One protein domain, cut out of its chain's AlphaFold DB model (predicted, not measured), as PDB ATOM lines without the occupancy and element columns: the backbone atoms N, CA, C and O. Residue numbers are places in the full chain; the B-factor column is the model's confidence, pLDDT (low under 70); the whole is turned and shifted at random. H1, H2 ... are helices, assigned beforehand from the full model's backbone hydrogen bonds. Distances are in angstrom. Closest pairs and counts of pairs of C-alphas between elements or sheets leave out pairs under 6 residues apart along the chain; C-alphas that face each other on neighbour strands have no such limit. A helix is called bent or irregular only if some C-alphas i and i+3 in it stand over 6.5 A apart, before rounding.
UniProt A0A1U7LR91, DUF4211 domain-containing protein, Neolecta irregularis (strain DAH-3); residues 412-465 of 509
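What this domain is: This is residues 412 to 465 of the 509 residues of the protein "DUF4211 domain-containing protein" of Neolecta irregularis (strain DAH-3) (UniProt A0A1U7LR91). Two long helices, H2 and H1, meet at a steep angle near their first residues, with residues 445 to 452 of H2 packed on H1. The link, residues 435 to 442, folds back from the last residue of H1 to the first of H2 as a third side, while residues 456 to 465, of which 456 to 464 belong to H2, stick out as an arm. The printed part has 54 residues with two named helices, H1 then H2 along the chain, no named strand, and is all helix. It is only just loose, close to compact, with a radius of gyration of the C-alphas of 12.5 A and spans of 37 by 26 by 17 A.

Where its parts are: H2, the longest helix, holds residues 443 to 464 and is 30.3 A from first to last C-alpha, from C-alpha 443 at (-30.542, 55.375, -31.663) to C-alpha 464 at (-28.607, 29.248, -16.395). H1 holds residues 418 to 434 and is 24.3 A long, with C-alpha 418 at (-29.764, 49.567, -16.168).

How they stand to each other: H2 touches H1 with residues 445 to 452 alone. The closest C-alphas of the two are those of Ala 448 and His 421, 4.6 A apart. Their lines stand at a steep tilt of 62 degrees, and they run opposite ways. Their centres are 13.7 A apart. In H1 and H2 every O i to N i+4 pair is within hydrogen-bond range.

The domain as a whole: The two C-alphas farthest apart are those of Ala 437 and Ile 465, at 37.2 A. Without residues 456 to 465, which stand free, the body of 44 residues spans 29 by 17 by 16 A. The link from H1 to H2, 8 residues, is short. The printed part has no cut. Its mean pLDDT is 92.3, and no printed residue is under 70.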
ATOM      1  N   MET A 412     -23.603  60.592 -23.046       88.94
ATOM      2  CA  MET A 412     -23.819  60.376 -21.607       88.94
ATOM      3  C   MET A 412     -25.007  59.437 -21.303       88.94
ATOM      4  O   MET A 412     -25.117  58.884 -20.207       88.94
ATOM      5  N   GLN A 413     -25.883  59.211 -22.286       86.94
ATOM      6  CA  GLN A 413     -26.980  58.250 -22.229       86.94
ATOM      7  C   GLN A 413     -26.516  56.780 -22.251       86.94
ATOM      8  O   GLN A 413     -27.207  55.928 -21.693       86.94
ATOM      9  N   SER A 414     -25.349  56.466 -22.825       89.31
ATOM     10  CA  SER A 414     -24.804  55.095 -22.872       89.31
ATOM     11  C   SER A 414     -24.310  54.599 -21.513       89.31
ATOM     12  O   SER A 414     -24.263  53.397 -21.254       89.31
ATOM     13  N   HIS A 415     -23.973  55.533 -20.622       92.38
ATOM     14  CA  HIS A 415     -23.456  55.264 -19.283       92.38
ATOM     15  C   HIS A 415     -24.539  55.259 -18.199       92.38
ATOM     16  O   HIS A 415     -24.222  55.255 -17.004       92.38
ATOM     17  N   GLN A 416     -25.813  55.270 -18.590       96.12
ATOM     18  CA  GLN A 416     -26.922  55.281 -17.646       96.12
ATOM     19  C   GLN A 416     -27.063  53.943 -16.912       96.12
ATOM     20  O   GLN A 416     -26.566  52.891 -17.319       96.12
ATOM     21  N   LYS A 417     -27.745  53.984 -15.764       96.62
ATOM     22  CA  LYS A 417     -28.033  52.774 -14.986       96.62
ATOM     23  C   LYS A 417     -28.970  51.857 -15.777       96.62
ATOM     24  O   LYS A 417     -29.839  52.313 -16.516       96.62
ATOM     25  N   LEU A 418     -28.874  50.549 -15.541       95.81
ATOM     26  CA  LEU A 418     -29.764  49.567 -16.168       95.81
ATOM     27  C   LEU A 418     -31.250  49.848 -15.891       95.81
ATOM     28  O   LEU A 418     -32.082  49.639 -16.765       95.81
ATOM     29  N   SER A 419     -31.582  50.365 -14.703       97.12
ATOM     30  CA  SER A 419     -32.950  50.770 -14.355       97.12
ATOM     31  C   SER A 419     -33.497  51.851 -15.289       97.12
ATOM     32  O   SER A 419     -34.680  51.832 -15.612       97.12
ATOM     33  N   HIS A 420     -32.643  52.762 -15.761       96.81
ATOM     34  CA  HIS A 420     -33.011  53.755 -16.762       96.81
ATOM     35  C   HIS A 420     -33.257  53.088 -18.120       96.81
ATOM     36  O   HIS A 420     -34.329  53.259 -18.689       96.81
ATOM     37  N   HIS A 421     -32.328  52.257 -18.606       96.44
ATOM     38  CA  HIS A 421     -32.512  51.532 -19.871       96.44
ATOM     39  C   HIS A 421     -33.766  50.647 -19.876       96.44
ATOM     40  O   HIS A 421     -34.446  50.560 -20.892       96.44
ATOM     41  N   PHE A 422     -34.121  50.049 -18.738       97.19
ATOM     42  CA  PHE A 422     -35.359  49.285 -18.607       97.19
ATOM     43  C   PHE A 422     -36.610  50.163 -18.770       97.19
ATOM     44  O   PHE A 422     -37.529  49.772 -19.481       97.19
ATOM     45  N   LYS A 423     -36.637  51.370 -18.188       97.69
ATOM     46  CA  LYS A 423     -37.742  52.324 -18.407       97.69
ATOM     47  C   LYS A 423     -37.874  52.701 -19.883       97.69
ATOM     48  O   LYS A 423     -38.983  52.703 -20.407       97.69
ATOM     49  N   VAL A 424     -36.747  52.949 -20.552       96.00
ATOM     50  CA  VAL A 424     -36.704  53.246 -21.994       96.00
ATOM     51  C   VAL A 424     -37.232  52.077 -22.827       96.00
ATOM     52  O   VAL A 424     -37.968  52.289 -23.784       96.00
ATOM     53  N   LEU A 425     -36.912  50.841 -22.442       96.00
ATOM     54  CA  LEU A 425     -37.412  49.632 -23.098       96.00
ATOM     55  C   LEU A 425     -38.927  49.461 -22.912       96.00
ATOM     56  O   LEU A 425     -39.630  49.133 -23.862       96.00
ATOM     57  N   VAL A 426     -39.459  49.730 -21.718       97.38
ATOM     58  CA  VAL A 426     -40.916  49.708 -21.489       97.38
ATOM     59  C   VAL A 426     -41.608  50.795 -22.312       97.38
ATOM     60  O   VAL A 426     -42.625  50.527 -22.943       97.38
ATOM     61  N   GLN A 427     -41.041  52.002 -22.356       95.94
ATOM     62  CA  GLN A 427     -41.560  53.083 -23.193       95.94
ATOM     63  C   GLN A 427     -41.562  52.691 -24.673       95.94
ATOM     64  O   GLN A 427     -42.555  52.910 -25.359       95.94
ATOM     65  N   TYR A 428     -40.482  52.071 -25.143       94.94
ATOM     66  CA  TYR A 428     -40.378  51.531 -26.492       94.94
ATOM     67  C   TYR A 428     -41.498  50.532 -26.802       94.94
ATOM     68  O   TYR A 428     -42.160  50.648 -27.830       94.94
ATOM     69  N   GLU A 429     -41.756  49.588 -25.897       95.38
ATOM     70  CA  GLU A 429     -42.824  48.602 -26.063       95.38
ATOM     71  C   GLU A 429     -44.212  49.251 -26.104       95.38
ATOM     72  O   GLU A 429     -45.022  48.929 -26.972       95.38
ATOM     73  N   VAL A 430     -44.474  50.231 -25.235       96.81
ATOM     74  CA  VAL A 430     -45.727  51.003 -25.257       96.81
ATOM     75  C   VAL A 430     -45.874  51.771 -26.572       96.81
ATOM     76  O   VAL A 430     -46.933  51.732 -27.195       96.81
ATOM     77  N   HIS A 431     -44.810  52.426 -27.036       94.88
ATOM     78  CA  HIS A 431     -44.807  53.145 -28.308       94.88
ATOM     79  C   HIS A 431     -45.052  52.206 -29.495       94.88
ATOM     80  O   HIS A 431     -45.822  52.556 -30.387       94.88
ATOM     81  N   ARG A 432     -44.459  51.006 -29.482       94.56
ATOM     82  CA  ARG A 432     -44.659  49.977 -30.511       94.56
ATOM     83  C   ARG A 432     -46.098  49.465 -30.544       94.56
ATOM     84  O   ARG A 432     -46.628  49.228 -31.625       94.56
ATOM     85  N   LEU A 433     -46.724  49.301 -29.377       96.12
ATOM     86  CA  LEU A 433     -48.120  48.870 -29.266       96.12
ATOM     87  C   LEU A 433     -49.103  49.945 -29.744       96.12
ATOM     88  O   LEU A 433     -50.099  49.610 -30.380       96.12
ATOM     89  N   LEU A 434     -48.831  51.218 -29.447       96.75
ATOM     90  CA  LEU A 434     -49.687  52.334 -29.859       96.75
ATOM     91  C   LEU A 434     -49.509  52.690 -31.340       96.75
ATOM     92  O   LEU A 434     -50.487  52.979 -32.022       96.75
ATOM     93  N   ASN A 435     -48.271  52.666 -31.835       94.75
ATOM     94  CA  ASN A 435     -47.904  53.107 -33.176       94.75
ATOM     95  C   ASN A 435     -46.978  52.072 -33.839       94.75
ATOM     96  O   ASN A 435     -45.756  52.242 -33.828       94.75
ATOM     97  N   PRO A 436     -47.526  51.019 -34.472       92.44
ATOM     98  CA  PRO A 436     -46.712  49.978 -35.102       92.44
ATOM     99  C   PRO A 436     -45.891  50.485 -36.300       92.44
ATOM    100  O   PRO A 436     -44.937  49.832 -36.704       92.44
ATOM    101  N   ALA A 437     -46.236  51.652 -36.855       92.88
ATOM    102  CA  ALA A 437     -45.507  52.299 -37.948       92.88
ATOM    103  C   ALA A 437     -44.286  53.121 -37.484       92.88
ATOM    104  O   ALA A 437     -43.615  53.742 -38.307       92.88
ATOM    105  N   MET A 438     -44.003  53.182 -36.179       85.25
ATOM    106  CA  MET A 438     -42.864  53.940 -35.664       85.25
ATOM    107  C   MET A 438     -41.543  53.267 -36.053       85.25
ATOM    108  O   MET A 438     -41.307  52.105 -35.727       85.25
ATOM    109  N   ASN A 439     -40.658  54.015 -36.716       82.38
ATOM    110  CA  ASN A 439     -39.333  53.518 -37.080       82.38
ATOM    111  C   ASN A 439     -38.491  53.276 -35.823       82.38
ATOM    112  O   ASN A 439     -38.256  54.180 -35.018       82.38
ATOM    113  N   LEU A 440     -37.990  52.046 -35.693       76.50
ATOM    114  CA  LEU A 440     -37.151  51.589 -34.579       76.50
ATOM    115  C   LEU A 440     -35.723  52.169 -34.624       76.50
ATOM    116  O   LEU A 440     -34.893  51.871 -33.765       76.50
ATOM    117  N   ASP A 441     -35.431  52.985 -35.633       77.44
ATOM    118  CA  ASP A 441     -34.093  53.485 -35.947       77.44
ATOM    119  C   ASP A 441     -33.655  54.645 -35.052       77.44
ATOM    120  O   ASP A 441     -32.551  55.170 -35.186       77.44
ATOM    121  N   GLN A 442     -34.491  55.040 -34.090       84.06
ATOM    122  CA  GLN A 442     -34.064  55.976 -33.066       84.06
ATOM    123  C   GLN A 442     -32.982  55.316 -32.203       84.06
ATOM    124  O   GLN A 442     -33.248  54.447 -31.368       84.06
ATOM    125  N   ASN A 443     -31.745  55.783 -32.392       87.69
ATOM    126  CA  ASN A 443     -30.542  55.375 -31.663       87.69
ATOM    127  C   ASN A 443     -30.743  55.271 -30.139       87.69
ATOM    128  O   ASN A 443     -30.141  54.420 -29.482       87.69
ATOM    129  N   TYR A 444     -31.631  56.106 -29.593       89.69
ATOM    130  CA  TYR A 444     -32.052  56.105 -28.197       89.69
ATOM    131  C   TYR A 444     -32.557  54.736 -27.709       89.69
ATOM    132  O   TYR A 444     -32.072  54.213 -26.700       89.69
ATOM    133  N   PHE A 445     -33.486  54.110 -28.439       93.12
ATOM    134  CA  PHE A 445     -34.061  52.820 -28.045       93.12
ATOM    135  C   PHE A 445     -33.091  51.665 -28.285       93.12
ATOM    136  O   PHE A 445     -32.975  50.769 -27.448       93.12
ATOM    137  N   GLN A 446     -32.332  51.711 -29.384       92.75
ATOM    138  CA  GLN A 446     -31.341  50.678 -29.701       92.75
ATOM    139  C   GLN A 446     -30.259  50.570 -28.625       92.75
ATOM    140  O   GLN A 446     -29.837  49.467 -28.271       92.75
ATOM    141  N   LEU A 447     -29.815  51.704 -28.079       93.25
ATOM    142  CA  LEU A 447     -28.822  51.728 -27.012       93.25
ATOM    143  C   LEU A 447     -29.353  51.070 -25.734       93.25
ATOM    144  O   LEU A 447     -28.659  50.258 -25.119       93.25
ATOM    145  N   ALA A 448     -30.597  51.381 -25.363       94.62
ATOM    146  CA  ALA A 448     -31.250  50.778 -24.207       94.62
ATOM    147  C   ALA A 448     -31.456  49.267 -24.378       94.62
ATOM    148  O   ALA A 448     -31.158  48.509 -23.451       94.62
ATOM    149  N   LEU A 449     -31.880  48.826 -25.566       94.50
ATOM    150  CA  LEU A 449     -32.023  47.409 -25.904       94.50
ATOM    151  C   LEU A 449     -30.683  46.674 -25.807       94.50
ATOM    152  O   LEU A 449     -30.583  45.709 -25.056       94.50
ATOM    153  N   LYS A 450     -29.621  47.179 -26.448       94.31
ATOM    154  CA  LYS A 450     -28.277  46.568 -26.385       94.31
ATOM    155  C   LYS A 450     -27.741  46.480 -24.953       94.31
ATOM    156  O   LYS A 450     -27.142  45.474 -24.563       94.31
ATOM    157  N   ALA A 451     -27.937  47.529 -24.151       94.62
ATOM    158  CA  ALA A 451     -27.522  47.536 -22.749       94.62
ATOM    159  C   ALA A 451     -28.291  46.489 -21.923       94.62
ATOM    160  O   ALA A 451     -27.699  45.797 -21.085       94.62
ATOM    161  N   PHE A 452     -29.593  46.350 -22.179       95.62
ATOM    162  CA  PHE A 452     -30.449  45.374 -21.521       95.62
ATOM    163  C   PHE A 452     -30.115  43.934 -21.939       95.62
ATOM    164  O   PHE A 452     -29.885  43.092 -21.069       95.62
ATOM    165  N   GLU A 453     -29.978  43.663 -23.239       94.56
ATOM    166  CA  GLU A 453     -29.573  42.364 -23.797       94.56
ATOM    167  C   GLU A 453     -28.256  41.884 -23.194       94.56
ATOM    168  O   GLU A 453     -28.180  40.768 -22.682       94.56
ATOM    169  N   LYS A 454     -27.244  42.755 -23.128       94.81
ATOM    170  CA  LYS A 454     -25.955  42.431 -22.500       94.81
ATOM    171  C   LYS A 454     -26.112  41.999 -21.040       94.81
ATOM    172  O   LYS A 454     -25.376  41.129 -20.565       94.81
ATOM    173  N   LYS A 455     -27.048  42.604 -20.299       94.94
ATOM    174  CA  LYS A 455     -27.308  42.203 -18.914       94.94
ATOM    175  C   LYS A 455     -28.043  40.870 -18.845       94.94
ATOM    176  O   LYS A 455     -27.656  40.031 -18.034       94.94
ATOM    177  N   VAL A 456     -29.066  40.675 -19.670       92.44
ATOM    178  CA  VAL A 456     -29.811  39.411 -19.737       92.44
ATOM    179  C   VAL A 456     -28.878  38.270 -20.128       92.44
ATOM    180  O   VAL A 456     -28.871  37.245 -19.453       92.44
ATOM    181  N   ASP A 457     -28.012  38.470 -21.120       92.19
ATOM    182  CA  ASP A 457     -26.971  37.517 -21.499       92.19
ATOM    183  C   ASP A 457     -26.015  37.232 -20.339       92.19
ATOM    184  O   ASP A 457     -25.696  36.077 -20.072       92.19
ATOM    185  N   SER A 458     -25.601  38.262 -19.595       93.38
ATOM    186  CA  SER A 458     -24.767  38.079 -18.404       93.38
ATOM    187  C   SER A 458     -25.469  37.266 -17.312       93.38
ATOM    188  O   SER A 458     -24.808  36.487 -16.623       93.38
ATOM    189  N   ILE A 459     -26.779  37.439 -17.120       91.00
ATOM    190  CA  ILE A 459     -27.565  36.661 -16.152       91.00
ATOM    191  C   ILE A 459     -27.736  35.231 -16.661       91.00
ATOM    192  O   ILE A 459     -27.480  34.289 -15.918       91.00
ATOM    193  N   ARG A 460     -28.080  35.048 -17.938       89.56
ATOM    194  CA  ARG A 460     -28.192  33.732 -18.574       89.56
ATOM    195  C   ARG A 460     -26.895  32.947 -18.420       89.56
ATOM    196  O   ARG A 460     -26.915  31.806 -17.970       89.56
ATOM    197  N   ASP A 461     -25.772  33.566 -18.752       88.06
ATOM    198  CA  ASP A 461     -24.474  32.902 -18.749       88.06
ATOM    199  C   ASP A 461     -23.955  32.634 -17.317       88.06
ATOM    200  O   ASP A 461     -23.141  31.733 -17.138       88.06
ATOM    201  N   SER A 462     -24.433  33.362 -16.296       89.81
ATOM    202  CA  SER A 462     -24.035  33.148 -14.891       89.81
ATOM    203  C   SER A 462     -24.974  32.238 -14.095       89.81
ATOM    204  O   SER A 462     -24.505  31.511 -13.219       89.81
ATOM    205  N   VAL A 463     -26.278  32.274 -14.377       88.75
ATOM    206  CA  VAL A 463     -27.313  31.551 -13.622       88.75
ATOM    207  C   VAL A 463     -27.740  30.274 -14.336       88.75
ATOM    208  O   VAL A 463     -27.839  29.224 -13.705       88.75
ATOM    209  N   LEU A 464     -28.004  30.351 -15.641       83.38
ATOM    210  CA  LEU A 464     -28.607  29.248 -16.395       83.38
ATOM    211  C   LEU A 464     -27.546  28.327 -16.990       83.38
ATOM    212  O   LEU A 464     -27.685  27.106 -16.951       83.38
ATOM    213  N   ILE A 465     -26.464  28.898 -17.520       88.12
ATOM    214  CA  ILE A 465     -25.396  28.110 -18.129       88.12
ATOM    215  C   ILE A 465     -24.461  27.607 -17.036       88.12
ATOM    216  O   ILE A 465     -23.561  28.301 -16.565       88.12
TER     217      ILE A 465